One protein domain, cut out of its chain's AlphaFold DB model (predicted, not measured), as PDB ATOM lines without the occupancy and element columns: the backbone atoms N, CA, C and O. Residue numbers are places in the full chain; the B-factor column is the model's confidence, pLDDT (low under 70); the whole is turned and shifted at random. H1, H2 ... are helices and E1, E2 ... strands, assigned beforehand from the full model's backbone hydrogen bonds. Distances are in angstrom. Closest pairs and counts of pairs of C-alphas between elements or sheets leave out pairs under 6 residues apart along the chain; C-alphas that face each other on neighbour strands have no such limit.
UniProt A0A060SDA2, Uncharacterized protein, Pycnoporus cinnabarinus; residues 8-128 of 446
ATOM      1  N   PRO A   8     290.047 306.917 396.004       60.59
ATOM      2  CA  PRO A   8     290.750 307.292 397.238       60.59
ATOM      3  C   PRO A   8     291.673 308.510 397.065       60.59
ATOM      4  O   PRO A   8     291.959 309.212 398.036       60.59
ATOM      5  N   MET A   9     292.097 308.812 395.833       65.62
ATOM      6  CA  MET A   9     293.008 309.921 395.542       65.62
ATOM      7  C   MET A   9     292.352 311.293 395.799       65.62
ATOM      8  O   MET A   9     292.958 312.160 396.427       65.62
ATOM      9  N   TRP A  10     291.079 311.464 395.439       68.44
ATOM     10  CA  TRP A  10     290.337 312.721 395.627       68.44
ATOM     11  C   TRP A  10     289.914 312.964 397.076       68.44
ATOM     12  O   TRP A  10     289.968 314.096 397.560       68.44
ATOM     13  N   GLY A  11     289.593 311.892 397.811       62.09
ATOM     14  CA  GLY A  11     289.407 311.964 399.262       62.09
ATOM     15  C   GLY A  11     290.654 312.508 399.969       62.09
ATOM     16  O   GLY A  11     290.544 313.332 400.875       62.09
ATOM     17  N   SER A  12     291.852 312.144 399.492       63.97
ATOM     18  CA  SER A  12     293.110 312.667 400.040       63.97
ATOM     19  C   SER A  12     293.307 314.168 399.786       63.97
ATOM     20  O   SER A  12     293.827 314.867 400.655       63.97
ATOM     21  N   LEU A  13     292.842 314.696 398.648       66.00
ATOM     22  CA  LEU A  13     292.898 316.131 398.345       66.00
ATOM     23  C   LEU A  13     291.979 316.942 399.262       66.00
ATOM     24  O   LEU A  13     292.373 317.992 399.771       66.00
ATOM     25  N   LEU A  14     290.786 316.423 399.548       65.88
ATOM     26  CA  LEU A  14     289.859 317.061 400.483       65.88
ATOM     27  C   LEU A  14     290.359 316.993 401.928       65.88
ATOM     28  O   LEU A  14     290.286 317.993 402.643       65.88
ATOM     29  N   LEU A  15     290.955 315.875 402.344       63.38
ATOM     30  CA  LEU A  15     291.607 315.771 403.650       63.38
ATOM     31  C   LEU A  15     292.735 316.812 403.797       63.38
ATOM     32  O   LEU A  15     292.829 317.500 404.813       63.38
ATOM     33  N   ARG A  16     293.546 316.995 402.749       69.69
ATOM     34  CA  ARG A  16     294.634 317.986 402.704       69.69
ATOM     35  C   ARG A  16     294.126 319.424 402.706       69.69
ATOM     36  O   ARG A  16     294.719 320.273 403.364       69.69
ATOM     37  N   SER A  17     292.999 319.696 402.051       65.25
ATOM     38  CA  SER A  17     292.352 321.010 402.122       65.25
ATOM     39  C   SER A  17     291.858 321.355 403.528       65.25
ATOM     40  O   SER A  17     292.049 322.472 404.003       65.25
ATOM     41  N   LYS A  18     291.281 320.382 404.242       68.62
ATOM     42  CA  LYS A  18     290.916 320.551 405.649       68.62
ATOM     43  C   LYS A  18     292.147 320.761 406.514       68.62
ATOM     44  O   LYS A  18     292.109 321.618 407.389       68.62
ATOM     45  N   LEU A  19     293.220 320.014 406.256       67.00
ATOM     46  CA  LEU A  19     294.491 320.206 406.941       67.00
ATOM     47  C   LEU A  19     295.008 321.631 406.712       67.00
ATOM     48  O   LEU A  19     295.418 322.265 407.669       67.00
ATOM     49  N   ARG A  20     294.882 322.190 405.503       68.31
ATOM     50  CA  ARG A  20     295.209 323.597 405.216       68.31
ATOM     51  C   ARG A  20     294.391 324.573 406.069       68.31
ATOM     52  O   ARG A  20     294.969 325.474 406.667       68.31
ATOM     53  N   ILE A  21     293.069 324.395 406.144       69.31
ATOM     54  CA  ILE A  21     292.183 325.251 406.958       69.31
ATOM     55  C   ILE A  21     292.515 325.114 408.449       69.31
ATOM     56  O   ILE A  21     292.595 326.111 409.161       69.31
ATOM     57  N   TYR A  22     292.725 323.883 408.916       69.94
ATOM     58  CA  TYR A  22     293.081 323.586 410.299       69.94
ATOM     59  C   TYR A  22     294.427 324.205 410.670       69.94
ATOM     60  O   TYR A  22     294.522 324.912 411.666       69.94
ATOM     61  N   LEU A  23     295.439 324.011 409.825       63.84
ATOM     62  CA  LEU A  23     296.762 324.584 410.011       63.84
ATOM     63  C   LEU A  23     296.698 326.125 410.005       63.84
ATOM     64  O   LEU A  23     297.336 326.738 410.847       63.84
ATOM     65  N   ARG A  24     295.876 326.755 409.144       65.38
ATOM     66  CA  ARG A  24     295.664 328.222 409.149       65.38
ATOM     67  C   ARG A  24     294.981 328.733 410.420       65.38
ATOM     68  O   ARG A  24     295.103 329.908 410.752       65.38
ATOM     69  N   GLY A  25     294.213 327.881 411.098       65.31
ATOM     70  CA  GLY A  25     293.497 328.221 412.327       65.31
ATOM     71  C   GLY A  25     294.349 328.134 413.595       65.31
ATOM     72  O   GLY A  25     293.980 328.731 414.606       65.31
ATOM     73  N   ILE A  26     295.481 327.421 413.561       67.62
ATOM     74  CA  ILE A  26     296.398 327.284 414.701       67.62
ATOM     75  C   ILE A  26     297.449 328.395 414.626       67.62
ATOM     76  O   ILE A  26     298.615 328.154 414.346       67.62
ATOM     77  N   ALA A  27     297.036 329.634 414.875       61.38
ATOM     78  CA  ALA A  27     297.989 330.673 415.248       61.38
ATOM     79  C   ALA A  27     298.192 330.582 416.764       61.38
ATOM     80  O   ALA A  27     297.268 330.880 417.534       61.38
ATOM     81  N   SER A  28     299.364 330.129 417.215       62.72
ATOM     82  CA  SER A  28     299.667 330.154 418.641       62.72
ATOM     83  C   SER A  28     299.832 331.616 419.074       62.72
ATOM     84  O   SER A  28     300.578 332.398 418.490       62.72
ATOM     85  N   ARG A  29     299.082 332.040 420.097       68.94
ATOM     86  CA  ARG A  29     299.253 333.369 420.715       68.94
ATOM     87  C   ARG A  29     300.379 333.320 421.750       68.94
ATOM     88  O   ARG A  29     300.168 333.634 422.923       68.94
ATOM     89  N   GLY A  30     301.552 332.847 421.333       72.44
ATOM     90  CA  GLY A  30     302.773 332.899 422.127       72.44
ATOM     91  C   GLY A  30     303.277 334.339 422.265       72.44
ATOM     92  O   GLY A  30     303.059 335.167 421.388       72.44
ATOM     93  N   ARG A  31     303.931 334.662 423.389       78.50
ATOM     94  CA  ARG A  31     304.544 335.989 423.610       78.50
ATOM     95  C   ARG A  31     305.923 336.127 422.949       78.50
ATOM     96  O   ARG A  31     306.449 337.232 422.888       78.50
ATOM     97  N   ASP A  32     306.512 335.015 422.513       90.38
ATOM     98  CA  ASP A  32     307.832 334.987 421.892       90.38
ATOM     99  C   ASP A  32     307.713 335.093 420.366       90.38
ATOM    100  O   ASP A  32     307.179 334.221 419.685       90.38
ATOM    101  N   ILE A  33     308.231 336.201 419.840       91.38
ATOM    102  CA  ILE A  33     308.176 336.555 418.419       91.38
ATOM    103  C   ILE A  33     308.924 335.517 417.568       91.38
ATOM    104  O   ILE A  33     308.517 335.235 416.445       91.38
ATOM    105  N   TRP A  34     309.991 334.902 418.093       91.31
ATOM    106  CA  TRP A  34     310.803 333.941 417.337       91.31
ATOM    107  C   TRP A  34     310.157 332.569 417.191       91.31
ATOM    108  O   TRP A  34     310.427 331.871 416.211       91.31
ATOM    109  N   THR A  35     309.360 332.152 418.175       88.69
ATOM    110  CA  THR A  35     308.558 330.927 418.073       88.69
ATOM    111  C   THR A  35     307.373 331.157 417.156       88.69
ATOM    112  O   THR A  35     307.177 330.350 416.254       88.69
ATOM    113  N   GLN A  36     306.686 332.297 417.279       87.25
ATOM    114  CA  GLN A  36     305.610 332.666 416.359       87.25
ATOM    115  C   GLN A  36     306.098 332.714 414.902       87.25
ATOM    116  O   GLN A  36     305.506 332.069 414.044       87.25
ATOM    117  N   TRP A  37     307.209 333.404 414.626       91.00
ATOM    118  CA  TRP A  37     307.760 333.490 413.270       91.00
ATOM    119  C   TRP A  37     308.171 332.117 412.712       91.00
ATOM    120  O   TRP A  37     307.860 331.806 411.568       91.00
ATOM    121  N   ARG A  38     308.814 331.255 413.519       91.50
ATOM    122  CA  ARG A  38     309.171 329.891 413.083       91.50
ATOM    123  C   ARG A  38     307.951 329.011 412.829       91.50
ATOM    124  O   ARG A  38     307.976 328.205 411.905       91.50
ATOM    125  N   GLU A  39     306.911 329.135 413.646       87.94
ATOM    126  CA  GLU A  39     305.649 328.427 413.434       87.94
ATOM    127  C   GLU A  39     304.950 328.913 412.161       87.94
ATOM    128  O   GLU A  39     304.481 328.082 411.387       87.94
ATOM    129  N   GLU A  40     304.938 330.224 411.903       88.81
ATOM    130  CA  GLU A  40     304.419 330.820 410.666       88.81
ATOM    131  C   GLU A  40     305.200 330.330 409.437       88.81
ATOM    132  O   GLU A  40     304.592 329.865 408.477       88.81
ATOM    133  N   GLU A  41     306.535 330.323 409.483       91.81
ATOM    134  CA  GLU A  41     307.376 329.844 408.377       91.81
ATOM    135  C   GLU A  41     307.185 328.337 408.116       91.81
ATOM    136  O   GLU A  41     307.001 327.910 406.974       91.81
ATOM    137  N   GLN A  42     307.163 327.509 409.170       89.44
ATOM    138  CA  GLN A  42     306.869 326.075 409.045       89.44
ATOM    139  C   GLN A  42     305.454 325.830 408.513       89.44
ATOM    140  O   GLN A  42     305.233 324.906 407.722       89.44
ATOM    141  N   HIS A  43     304.496 326.654 408.932       84.44
ATOM    142  CA  HIS A  43     303.122 326.603 408.467       84.44
ATOM    143  C   HIS A  43     303.027 326.930 406.971       84.44
ATOM    144  O   HIS A  43     302.440 326.150 406.215       84.44
ATOM    145  N   GLU A  44     303.642 328.027 406.528       88.56
ATOM    146  CA  GLU A  44     303.691 328.426 405.120       88.56
ATOM    147  C   GLU A  44     304.368 327.358 404.258       88.56
ATOM    148  O   GLU A  44     303.803 326.938 403.244       88.56
ATOM    149  N   ALA A  45     305.517 326.832 404.694       90.62
ATOM    150  CA  ALA A  45     306.206 325.744 404.005       90.62
ATOM    151  C   ALA A  45     305.323 324.488 403.883       90.62
ATOM    152  O   ALA A  45     305.251 323.870 402.816       90.62
ATOM    153  N   GLY A  46     304.596 324.134 404.949       89.31
ATOM    154  CA  GLY A  46     303.634 323.032 404.945       89.31
ATOM    155  C   GLY A  46     302.486 323.250 403.954       89.31
ATOM    156  O   GLY A  46     302.130 322.335 403.208       89.31
ATOM    157  N   VAL A  47     301.932 324.464 403.892       87.00
ATOM    158  CA  VAL A  47     300.880 324.830 402.930       87.00
ATOM    159  C   VAL A  47     301.400 324.768 401.491       87.00
ATOM    160  O   VAL A  47     300.727 324.189 400.639       87.00
ATOM    161  N   HIS A  48     302.602 325.280 401.218       89.50
ATOM    162  CA  HIS A  48     303.216 325.209 399.891       89.50
ATOM    163  C   HIS A  48     303.478 323.766 399.439       89.50
ATOM    164  O   HIS A  48     303.182 323.417 398.296       89.50
ATOM    165  N   ALA A  49     303.965 322.901 400.334       90.62
ATOM    166  CA  ALA A  49     304.158 321.484 400.033       90.62
ATOM    167  C   ALA A  49     302.828 320.776 399.705       90.62
ATOM    168  O   ALA A  49     302.759 319.972 398.770       90.62
ATOM    169  N   LEU A  50     301.754 321.097 400.437       88.81
ATOM    170  CA  LEU A  50     300.408 320.576 400.171       88.81
ATOM    171  C   LEU A  50     299.840 321.077 398.837       88.81
ATOM    172  O   LEU A  50     299.211 320.295 398.114       88.81
ATOM    173  N   ASP A  51     300.069 322.344 398.495       90.38
ATOM    174  CA  ASP A  51     299.641 322.938 397.226       90.38
ATOM    175  C   ASP A  51     300.363 322.285 396.040       90.38
ATOM    176  O   ASP A  51     299.707 321.838 395.095       90.38
ATOM    177  N   ALA A  52     301.687 322.118 396.127       91.12
ATOM    178  CA  ALA A  52     302.486 321.443 395.105       91.12
ATOM    179  C   ALA A  52     302.050 319.984 394.899       91.12
ATOM    180  O   ALA A  52     301.926 319.507 393.770       91.12
ATOM    181  N   LEU A  53     301.762 319.268 395.989       90.69
ATOM    182  CA  LEU A  53     301.279 317.894 395.924       90.69
ATOM    183  C   LEU A  53     299.867 317.807 395.325       90.69
ATOM    184  O   LEU A  53     299.579 316.878 394.573       90.69
ATOM    185  N   THR A  54     298.996 318.772 395.632       89.69
ATOM    186  CA  THR A  54     297.652 318.866 395.045       89.69
ATOM    187  C   THR A  54     297.725 319.090 393.542       89.69
ATOM    188  O   THR A  54     297.047 318.398 392.784       89.69
ATOM    189  N   LEU A  55     298.589 320.009 393.109       91.19
ATOM    190  CA  LEU A  55     298.817 320.275 391.695       91.19
ATOM    191  C   LEU A  55     299.393 319.047 390.983       91.19
ATOM    192  O   LEU A  55     298.917 318.692 389.912       91.19
ATOM    193  N   ARG A  56     300.356 318.348 391.592       93.69
ATOM    194  CA  ARG A  56     300.932 317.121 391.024       93.69
ATOM    195  C   ARG A  56     299.884 316.031 390.811       93.69
ATOM    196  O   ARG A  56     299.871 315.412 389.756       93.69
ATOM    197  N   VAL A  57     299.010 315.813 391.794       90.56
ATOM    198  CA  VAL A  57     297.903 314.846 391.695       90.56
ATOM    199  C   VAL A  57     296.936 315.239 390.579       90.56
ATOM    200  O   VAL A  57     296.521 314.388 389.800       90.56
ATOM    201  N   TRP A  58     296.602 316.528 390.484       91.12
ATOM    202  CA  TRP A  58     295.748 317.048 389.419       91.12
ATOM    203  C   TRP A  58     296.361 316.842 388.030       91.12
ATOM    204  O   TRP A  58     295.676 316.386 387.124       91.12
ATOM    205  N   LEU A  59     297.650 317.144 387.865       92.19
ATOM    206  CA  LEU A  59     298.356 316.962 386.596       92.19
ATOM    207  C   LEU A  59     298.453 315.486 386.208       92.19
ATOM    208  O   LEU A  59     298.147 315.153 385.072       92.19
ATOM    209  N   GLN A  60     298.778 314.603 387.157       92.31
ATOM    210  CA  GLN A  60     298.802 313.160 386.914       92.31
ATOM    211  C   GLN A  60     297.423 312.636 386.485       92.31
ATOM    212  O   GLN A  60     297.323 311.851 385.552       92.31
ATOM    213  N   PHE A  61     296.347 313.115 387.115       89.62
ATOM    214  CA  PHE A  61     294.988 312.787 386.688       89.62
ATOM    215  C   PHE A  61     294.704 313.223 385.248       89.62
ATOM    216  O   PHE A  61     294.101 312.462 384.507       89.62
ATOM    217  N   LEU A  62     295.146 314.414 384.839       90.38
ATOM    218  CA  LEU A  62     294.960 314.885 383.463       90.38
ATOM    219  C   LEU A  62     295.801 314.111 382.437       90.38
ATOM    220  O   LEU A  62     295.442 314.075 381.263       90.38
ATOM    221  N   GLU A  63     296.927 313.537 382.858       91.44
ATOM    222  CA  GLU A  63     297.743 312.646 382.027       91.44
ATOM    223  C   GLU A  63     297.084 311.266 381.870       91.44
ATOM    224  O   GLU A  63     297.104 310.701 380.775       91.44
ATOM    225  N   ASP A  64     296.470 310.749 382.941       88.69
ATOM    226  CA  ASP A  64     295.838 309.426 382.983       88.69
ATOM    227  C   ASP A  64     294.407 309.412 382.395       88.69
ATOM    228  O   ASP A  64     294.005 308.438 381.751       88.69
ATOM    229  N   GLU A  65     293.623 310.473 382.613       76.19
ATOM    230  CA  GLU A  65     292.218 310.604 382.204       76.19
ATOM    231  C   GLU A  65     292.057 311.781 381.223       76.19
ATOM    232  O   GLU A  65     292.171 312.956 381.571       76.19
ATOM    233  N   GLY A  66     291.828 311.453 379.947       68.56
ATOM    234  CA  GLY A  66     291.818 312.430 378.852       68.56
ATOM    235  C   GLY A  66     290.445 313.001 378.480       68.56
ATOM    236  O   GLY A  66     290.381 313.853 377.589       68.56
ATOM    237  N   ALA A  67     289.343 312.543 379.086       86.62
ATOM    238  CA  ALA A  67     288.002 312.980 378.695       86.62
ATOM    239  C   ALA A  67     287.508 314.172 379.533       86.62
ATOM    240  O   ALA A  67     287.687 314.243 380.747       86.62
ATOM    241  N   ALA A  68     286.829 315.121 378.882       85.94
ATOM    242  CA  ALA A  68     286.231 316.276 379.557       85.94
ATOM    243  C   ALA A  68     285.124 315.879 380.557       85.94
ATOM    244  O   ALA A  68     284.910 316.578 381.550       85.94
ATOM    245  N   GLU A  69     284.453 314.751 380.307       87.88
ATOM    246  CA  GLU A  69     283.420 314.177 381.175       87.88
ATOM    247  C   GLU A  69     283.995 313.769 382.540       87.88
ATOM    248  O   GLU A  69     283.415 314.110 383.572       87.88
ATOM    249  N   ASP A  70     285.187 313.160 382.559       89.94
ATOM    250  CA  ASP A  70     285.867 312.728 383.788       89.94
ATOM    251  C   ASP A  70     286.203 313.934 384.684       89.94
ATOM    252  O   ASP A  70     285.973 313.928 385.896       89.94
ATOM    253  N   VAL A  71     286.667 315.036 384.077       91.44
ATOM    254  CA  VAL A  71     286.939 316.306 384.774       91.44
ATOM    255  C   VAL A  71     285.670 316.843 385.440       91.44
ATOM    256  O   VAL A  71     285.693 317.241 386.609       91.44
ATOM    257  N   ALA A  72     284.551 316.863 384.711       91.31
ATOM    258  CA  ALA A  72     283.278 317.326 385.248       91.31
ATOM    259  C   ALA A  72     282.781 316.400 386.372       91.31
ATOM    260  O   ALA A  72     282.369 316.885 387.431       91.31
ATOM    261  N   GLU A  73     282.861 315.081 386.194       90.50
ATOM    262  CA  GLU A  73     282.478 314.113 387.221       90.50
ATOM    263  C   GLU A  73     283.265 314.343 388.516       90.50
ATOM    264  O   GLU A  73     282.656 314.476 389.582       90.50
ATOM    265  N   VAL A  74     284.590 314.483 388.434       90.81
ATOM    266  CA  VAL A  74     285.453 314.745 389.596       90.81
ATOM    267  C   VAL A  74     285.084 316.053 390.297       90.81
ATOM    268  O   VAL A  74     284.979 316.100 391.526       90.81
ATOM    269  N   LEU A  75     284.838 317.129 389.543       92.38
ATOM    270  CA  LEU A  75     284.512 318.432 390.128       92.38
ATOM    271  C   LEU A  75     283.199 318.428 390.913       92.38
ATOM    272  O   LEU A  75     283.082 319.096 391.950       92.38
ATOM    273  N   TRP A  76     282.212 317.687 390.414       92.94
ATOM    274  CA  TRP A  76     280.837 317.731 390.897       92.94
ATOM    275  C   TRP A  76     280.447 316.572 391.813       92.94
ATOM    276  O   TRP A  76     279.410 316.666 392.488       92.94
ATOM    277  N   THR A  77     281.251 315.512 391.858       91.19
ATOM    278  CA  THR A  77     281.058 314.385 392.771       91.19
ATOM    279  C   THR A  77     281.333 314.818 394.203       91.19
ATOM    280  O   THR A  77     282.264 315.565 394.501       91.19
ATOM    281  N   ALA A  78     280.459 314.387 395.107       90.00
ATOM    282  CA  ALA A  78     280.619 314.639 396.526       90.00
ATOM    283  C   ALA A  78     281.440 313.503 397.138       90.00
ATOM    284  O   ALA A  78     281.115 312.330 396.949       90.00
ATOM    285  N   TYR A  79     282.461 313.854 397.910       87.69
ATOM    286  CA  TYR A  79     283.347 312.905 398.573       87.69
ATOM    287  C   TYR A  79     283.225 313.058 400.094       87.69
ATOM    288  O   TYR A  79     283.063 314.186 400.575       87.69
ATOM    289  N   PRO A  80     283.298 311.957 400.862       86.56
ATOM    290  CA  PRO A  80     283.320 312.031 402.317       86.56
ATOM    291  C   PRO A  80     284.611 312.710 402.758       86.56
ATOM    292  O   PRO A  80     285.684 312.393 402.245       86.56
ATOM    293  N   VAL A  81     284.513 313.659 403.688       80.88
ATOM    294  CA  VAL A  81     285.720 314.374 404.119       80.88
ATOM    295  C   VAL A  81     286.589 313.519 405.033       80.88
ATOM    296  O   VAL A  81     287.807 313.566 404.931       80.88
ATOM    297  N   ASP A  82     285.956 312.736 405.902       81.06
ATOM    298  CA  ASP A  82     286.619 311.780 406.780       81.06
ATOM    299  C   ASP A  82     285.847 310.463 406.698       81.06
ATOM    300  O   ASP A  82     284.623 310.482 406.557       81.06
ATOM    301  N   SER A  83     286.522 309.321 406.852       80.75
ATOM    302  CA  SER A  83     285.876 307.995 406.824       80.75
ATOM    303  C   SER A  83     284.751 307.841 407.855       80.75
ATOM    304  O   SER A  83     283.874 306.998 407.694       80.75
ATOM    305  N   TYR A  84     284.780 308.664 408.907       83.69
ATOM    306  CA  TYR A  84     283.818 308.671 410.009       83.69
ATOM    307  C   TYR A  84     282.840 309.854 409.967       83.69
ATOM    308  O   TYR A  84     281.983 309.967 410.840       83.69
ATOM    309  N   SER A  85     282.972 310.768 408.999       81.19
ATOM    310  CA  SER A  85     282.116 311.951 408.906       81.19
ATOM    311  C   SER A  85     281.066 311.780 407.814       81.19
ATOM    312  O   SER A  85     281.394 311.556 406.655       81.19
ATOM    313  N   ASP A  86     279.801 312.032 408.158       82.31
ATOM    314  CA  ASP A  86     278.710 312.151 407.176       82.31
ATOM    315  C   ASP A  86     278.830 313.403 406.289       82.31
ATOM    316  O   ASP A  86     277.978 313.660 405.430       82.31
ATOM    317  N   ARG A  87     279.830 314.258 406.536       84.19
ATOM    318  CA  ARG A  87     280.034 315.471 405.755       84.19
ATOM    319  C   ARG A  87     280.632 315.091 404.407       84.19
ATOM    320  O   ARG A  87     281.746 314.580 404.336       84.19
ATOM    321  N   MET A  88     279.899 315.425 403.353       87.25
ATOM    322  CA  MET A  88     280.341 315.286 401.971       87.25
ATOM    323  C   MET A  88     280.700 316.669 401.417       87.25
ATOM    324  O   MET A  88     279.960 317.628 401.644       87.25
ATOM    325  N   ILE A  89     281.820 316.786 400.706       89.12
ATOM    326  CA  ILE A  89     282.268 318.023 400.047       89.12
ATOM    327  C   ILE A  89     282.615 317.706 398.591       89.12
ATOM    328  O   ILE A  89     283.133 316.629 398.294       89.12
ATOM    329  N   ARG A  90     282.309 318.628 397.673       91.62
ATOM    330  CA  ARG A  90     282.721 318.536 396.266       91.62
ATOM    331  C   ARG A  90     284.001 319.331 396.043       91.62
ATOM    332  O   ARG A  90     284.216 320.350 396.699       91.62
ATOM    333  N   VAL A  91     284.811 318.935 395.063       90.94
ATOM    334  CA  VAL A  91     286.027 319.684 394.695       90.94
ATOM    335  C   VAL A  91     285.680 321.118 394.276       90.94
ATOM    336  O   VAL A  91     286.377 322.064 394.640       90.94
ATOM    337  N   VAL A  92     284.547 321.319 393.597       93.81
ATOM    338  CA  VAL A  92     284.100 322.661 393.201       93.81
ATOM    339  C   VAL A  92     283.741 323.570 394.386       93.81
ATOM    340  O   VAL A  92     283.952 324.780 394.317       93.81
ATOM    341  N   ASP A  93     283.255 323.008 395.499       92.25
ATOM    342  CA  ASP A  93     282.958 323.791 396.706       92.25
ATOM    343  C   ASP A  93     284.256 324.357 397.305       92.25
ATOM    344  O   ASP A  93     284.291 325.494 397.770       92.25
ATOM    345  N   PHE A  94     285.350 323.596 397.223       88.25
ATOM    346  CA  PHE A  94     286.679 324.034 397.646       88.25
ATOM    347  C   PHE A  94     287.246 325.151 396.753       88.25
ATOM    348  O   PHE A  94     287.804 326.129 397.257       88.25
ATOM    349  N   LEU A  95     287.031 325.062 395.434       92.31
ATOM    350  CA  LEU A  95     287.380 326.137 394.498       92.31
ATOM    351  C   LEU A  95     286.584 327.428 394.787       92.31
ATOM    352  O   LEU A  95     287.139 328.522 394.686       92.31
ATOM    353  N   ALA A  96     285.308 327.313 395.177       92.19
ATOM    354  CA  ALA A  96     284.438 328.458 395.470       92.19
ATOM    355  C   ALA A  96     284.806 329.198 396.767       92.19
ATOM    356  O   ALA A  96     284.685 330.421 396.821       92.19
ATOM    357  N   VAL A  97     285.254 328.479 397.803       89.06
ATOM    358  CA  VAL A  97     285.678 329.081 399.085       89.06
ATOM    359  C   VAL A  97     286.986 329.870 398.933       89.06
ATOM    360  O   VAL A  97     287.226 330.825 399.668       89.06
ATOM    361  N   GLY A  98     287.807 329.529 397.933       85.69
ATOM    362  CA  GLY A  98     289.073 330.206 397.656       85.69
ATOM    363  C   GLY A  98     290.281 329.605 398.375       85.69
ATOM    364  O   GLY A  98     291.360 330.189 398.312       85.69
ATOM    365  N   ASP A  99     290.126 328.436 398.997       85.06
ATOM    366  CA  ASP A  99     291.211 327.717 399.675       85.06
ATOM    367  C   ASP A  99     292.026 326.809 398.739       85.06
ATOM    368  O   ASP A  99     292.969 326.152 399.183       85.06
ATOM    369  N   ALA A 100     291.684 326.756 397.451       89.81
ATOM    370  CA  ALA A 100     292.404 325.961 396.463       89.81
ATOM    371  C   ALA A 100     293.761 326.564 396.064       89.81
ATOM    372  O   ALA A 100     293.861 327.794 396.020       89.81
ATOM    373  N   PRO A 101     294.764 325.729 395.709       91.88
ATOM    374  CA  PRO A 101     296.037 326.202 395.173       91.88
ATOM    375  C   PRO A 101     295.817 327.171 394.011       91.88
ATOM    376  O   PRO A 101     294.941 326.956 393.167       91.88
ATOM    377  N   GLU A 102     296.606 328.238 393.960       92.38
ATOM    378  CA  GLU A 102     296.421 329.295 392.965       92.38
ATOM    379  C   GLU A 102     296.616 328.787 391.533       92.38
ATOM    380  O   GLU A 102     295.813 329.101 390.652       92.38
ATOM    381  N   ASP A 103     297.609 327.924 391.328       92.25
ATOM    382  CA  ASP A 103     297.893 327.289 390.038       92.25
ATOM    383  C   ASP A 103     296.733 326.417 389.562       92.25
ATOM    384  O   ASP A 103     296.372 326.433 388.383       92.25
ATOM    385  N   LEU A 104     296.082 325.714 390.497       93.00
ATOM    386  CA  LEU A 104     294.889 324.934 390.197       93.00
ATOM    387  C   LEU A 104     293.756 325.862 389.745       93.00
ATOM    388  O   LEU A 104     293.177 325.631 388.690       93.00
ATOM    389  N   GLN A 105     293.481 326.955 390.467       93.06
ATOM    390  CA  GLN A 105     292.429 327.917 390.092       93.06
ATOM    391  C   GLN A 105     292.661 328.561 388.716       93.06
ATOM    392  O   GLN A 105     291.703 328.953 388.049       93.06
ATOM    393  N   ARG A 106     293.918 328.672 388.273       93.00
ATOM    394  CA  ARG A 106     294.292 329.230 386.962       93.00
ATOM    395  C   ARG A 106     294.229 328.216 385.827       93.00
ATOM    396  O   ARG A 106     294.328 328.613 384.664       93.00
ATOM    397  N   HIS A 107     294.044 326.935 386.133       92.94
ATOM    398  CA  HIS A 107     294.071 325.873 385.145       92.94
ATOM    399  C   HIS A 107     292.964 326.044 384.090       92.94
ATOM    400  O   HIS A 107     291.771 326.089 384.402       92.94
ATOM    401  N   ARG A 108     293.343 326.099 382.804       92.12
ATOM    402  CA  ARG A 108     292.413 326.397 381.697       92.12
ATOM    403  C   ARG A 108     291.273 325.383 381.581       92.12
ATOM    404  O   ARG A 108     290.148 325.786 381.306       92.12
ATOM    405  N   LEU A 109     291.546 324.096 381.812       92.31
ATOM    406  CA  LEU A 109     290.512 323.054 381.750       92.31
ATOM    407  C   LEU A 109     289.424 323.236 382.815       92.31
ATOM    408  O   LEU A 109     288.256 323.021 382.512       92.31
ATOM    409  N   LEU A 110     289.772 323.707 384.022       94.06
ATOM    410  CA  LEU A 110     288.771 323.992 385.055       94.06
ATOM    411  C   LEU A 110     287.848 325.123 384.622       94.06
ATOM    412  O   LEU A 110     286.634 325.024 384.762       94.06
ATOM    413  N   TYR A 111     288.423 326.187 384.061       94.38
ATOM    414  CA  TYR A 111     287.635 327.291 383.529       94.38
ATOM    415  C   TYR A 111     286.689 326.832 382.414       94.38
ATOM    416  O   TYR A 111     285.511 327.176 382.453       94.38
ATOM    417  N   LEU A 112     287.181 326.044 381.451       94.06
ATOM    418  CA  LEU A 112     286.356 325.532 380.355       94.06
ATOM    419  C   LEU A 112     285.231 324.626 380.869       94.06
ATOM    420  O   LEU A 112     284.087 324.834 380.485       94.06
ATOM    421  N   SER A 113     285.524 323.708 381.794       95.31
ATOM    422  CA  SER A 113     284.516 322.836 382.414       95.31
ATOM    423  C   SER A 113     283.460 323.630 383.198       95.31
ATOM    424  O   SER A 113     282.263 323.376 383.082       95.31
ATOM    425  N   LEU A 114     283.863 324.652 383.958       96.25
ATOM    426  CA  LEU A 114     282.919 325.511 384.682       96.25
ATOM    427  C   LEU A 114     282.100 326.408 383.751       96.25
ATOM    428  O   LEU A 114     280.942 326.691 384.051       96.25
ATOM    429  N   MET A 115     282.688 326.864 382.644       95.81
ATOM    430  CA  MET A 115     281.984 327.636 381.623       95.81
ATOM    431  C   MET A 115     280.945 326.781 380.901       95.81
ATOM    432  O   MET A 115     279.828 327.244 380.687       95.81
ATOM    433  N   ASP A 116     281.296 325.540 380.580       94.62
ATOM    434  CA  ASP A 116     280.377 324.564 380.004       94.62
ATOM    435  C   ASP A 116     279.174 324.345 380.931       94.62
ATOM    436  O   ASP A 116     278.029 324.581 380.546       94.62
ATOM    437  N   VAL A 117     279.430 324.097 382.221       95.38
ATOM    438  CA  VAL A 117     278.360 323.958 383.220       95.38
ATOM    439  C   VAL A 117     277.554 325.241 383.405       95.38
ATOM    440  O   VAL A 117     276.344 325.179 383.613       95.38
ATOM    441  N   TRP A 118     278.185 326.414 383.337       95.69
ATOM    442  CA  TRP A 118     277.476 327.692 383.404       95.69
ATOM    443  C   TRP A 118     276.461 327.837 382.265       95.69
ATOM    444  O   TRP A 118     275.332 328.274 382.501       95.69
ATOM    445  N   GLN A 119     276.858 327.459 381.047       92.69
ATOM    446  CA  GLN A 119     276.066 327.622 379.830       92.69
ATOM    447  C   GLN A 119     275.011 326.526 379.664       92.69
ATOM    448  O   GLN A 119     273.833 326.842 379.492       92.69
ATOM    449  N   TYR A 120     275.423 325.263 379.762       91.94
ATOM    450  CA  TYR A 120     274.617 324.090 379.410       91.94
ATOM    451  C   TYR A 120     274.086 323.326 380.626       91.94
ATOM    452  O   TYR A 120     273.262 322.421 380.500       91.94
ATOM    453  N   GLY A 121     274.494 323.723 381.830       91.75
ATOM    454  CA  GLY A 121     274.136 323.022 383.053       91.75
ATOM    455  C   GLY A 121     274.964 321.762 383.275       91.75
ATOM    456  O   GLY A 121     275.955 321.502 382.608       91.75
ATOM    457  N   ARG A 122     274.585 320.997 384.298       90.69
ATOM    458  CA  ARG A 122     275.285 319.762 384.661       90.69
ATOM    459  C   ARG A 122     274.689 318.585 383.914       90.69
ATOM    460  O   ARG A 122     273.464 318.428 383.901       90.69
ATOM    461  N   GLU A 123     275.547 317.705 383.417       83.31
ATOM    462  CA  GLU A 123     275.105 316.404 382.939       83.31
ATOM    463  C   GLU A 123     274.463 315.607 384.080       83.31
ATOM    464  O   GLU A 123     274.977 315.521 385.201       83.31
ATOM    465  N   GLN A 124     273.280 315.057 383.813       78.50
ATOM    466  CA  GLN A 124     272.549 314.233 384.767       78.50
ATOM    467  C   GLN A 124     272.636 312.770 384.346       78.50
ATOM    468  O   GLN A 124     272.283 312.416 383.221       78.50
ATOM    469  N   ALA A 125     273.031 311.902 385.279       72.50
ATOM    470  CA  ALA A 125     273.076 310.465 385.045       72.50
ATOM    471  C   ALA A 125     271.708 309.930 384.570       72.50
ATOM    472  O   ALA A 125     270.665 310.133 385.210       72.50
ATOM    473  N   ARG A 126     271.711 309.215 383.438       71.06
ATOM    474  CA  ARG A 126     270.515 308.610 382.832       71.06
ATOM    475  C   ARG A 126     269.998 307.473 383.718       71.06
ATOM    476  O   ARG A 126     270.516 306.368 383.683       71.06
ATOM    477  N   THR A 127     268.968 307.743 384.518       68.81
ATOM    478  CA  THR A 127     268.484 306.801 385.553       68.81
ATOM    479  C   THR A 127     267.075 306.240 385.324       68.81
ATOM    480  O   THR A 127     266.647 305.366 386.067       68.81
ATOM    481  N   ALA A 128     266.336 306.697 384.309       75.38
ATOM    482  CA  ALA A 128     264.946 306.267 384.061       75.38
ATOM    483  C   ALA A 128     264.552 306.293 382.569       75.38
ATOM    484  O   ALA A 128     264.981 307.174 381.822       75.38
TER     485      ALA A 128
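What this domain is: This is residues 8 to 128 of the 446 residues of an uncharacterized protein of Pycnoporus cinnabarinus (UniProt A0A060SDA2). A long helical hairpin of H1 and H2 has a small head at one end, where short helices H3, H4, H5 and H6 gather with a small strand hairpin, E1 and E2. The head is loosely joined: the strand hairpin and H4 come close to H1, H5 packs on residues 55 to 58 of H2, and H6 crosses H3. At the other end of the helical hairpin, residues 29 to 35, of which 33 to 35 belong to H2, stick out. The printed part has 121 residues, mostly helix, in the order H1, H2, H3, E1, E2, H4, H5, H6; the sheet, order E1 - E2, is antiparallel. The whole is loose, with a radius of gyration of the C-alphas of 17.1 A, and only just elongated, spanning 62 by 31 by 26 A.

Where its parts are: E1 is residues 78 to 80 and E2 residues 88 to 90. H1, residues 8 to 25, is 25.9 A long and begins with C-alpha 8 at (290.750, 307.292, 397.238). H2, residues 33 to 64, is the longest helix, 46.3 A from C-alpha 33 at (308.176, 336.555, 418.419) to C-alpha 64. H3 is residues 68 to 76, 12.6 A; H4 is residues 91 to 97, 10.4 A; H5 is residues 102 to 106. H6, residues 108 to 120, is 18.1 A long and ends with C-alpha 120 at (274.617, 324.090, 379.410).

How they stand to each other: E1 and E2 form a hairpin, antiparallel at 137 degrees, with N 79 and O 89 at 2.9 A and N 89 and O 79 at 2.9 A, within hydrogen-bond range. The closest C-alphas of H1 and E1 are those of Gly 11 and Tyr 79, 6.2 A apart. H1 and H4 are close but not clearly touching, Leu 14 to Val 91 at 7.4 A between C-alphas. H1 and H2 form a helical hairpin: they touch, with the closest C-alphas those of Arg 20 and Val 47 at 6.2 A, at a shallow tilt of 20 degrees, opposite ways. H2 touches H1 with residues 43 to 57 alone. H2 and H5 only just touch, with 3 pairs of C-alphas within 8 A, the closest Leu 55 and Leu 104 at 6.3 A. H3 touches H4 at a steep tilt of 57 degrees, the same way, the closest C-alphas being those of Leu 75 and Val 91 at 5.0 A. H3 touches H6, about perpendicular at 81 degrees, the closest C-alphas being those of Ala 72 and Ser 113 at 6.3 A. Helix packing is mostly crossed, but only just: of the 3 touching pairs with a tilt, 1 is shallow. H2 and H6 are apart. In H1, H2, H3, H4, H5 and H6 every O i to N i+4 pair is within hydrogen-bond range.

The domain as a whole: The two C-alphas farthest apart, those of Asp 32 and Ala 128, are 64.0 A apart. The printed part has no cut, and no link is long. The mean pLDDT of the printed part is 84.4; residues 8 to 29, 66 and 127 are under 70.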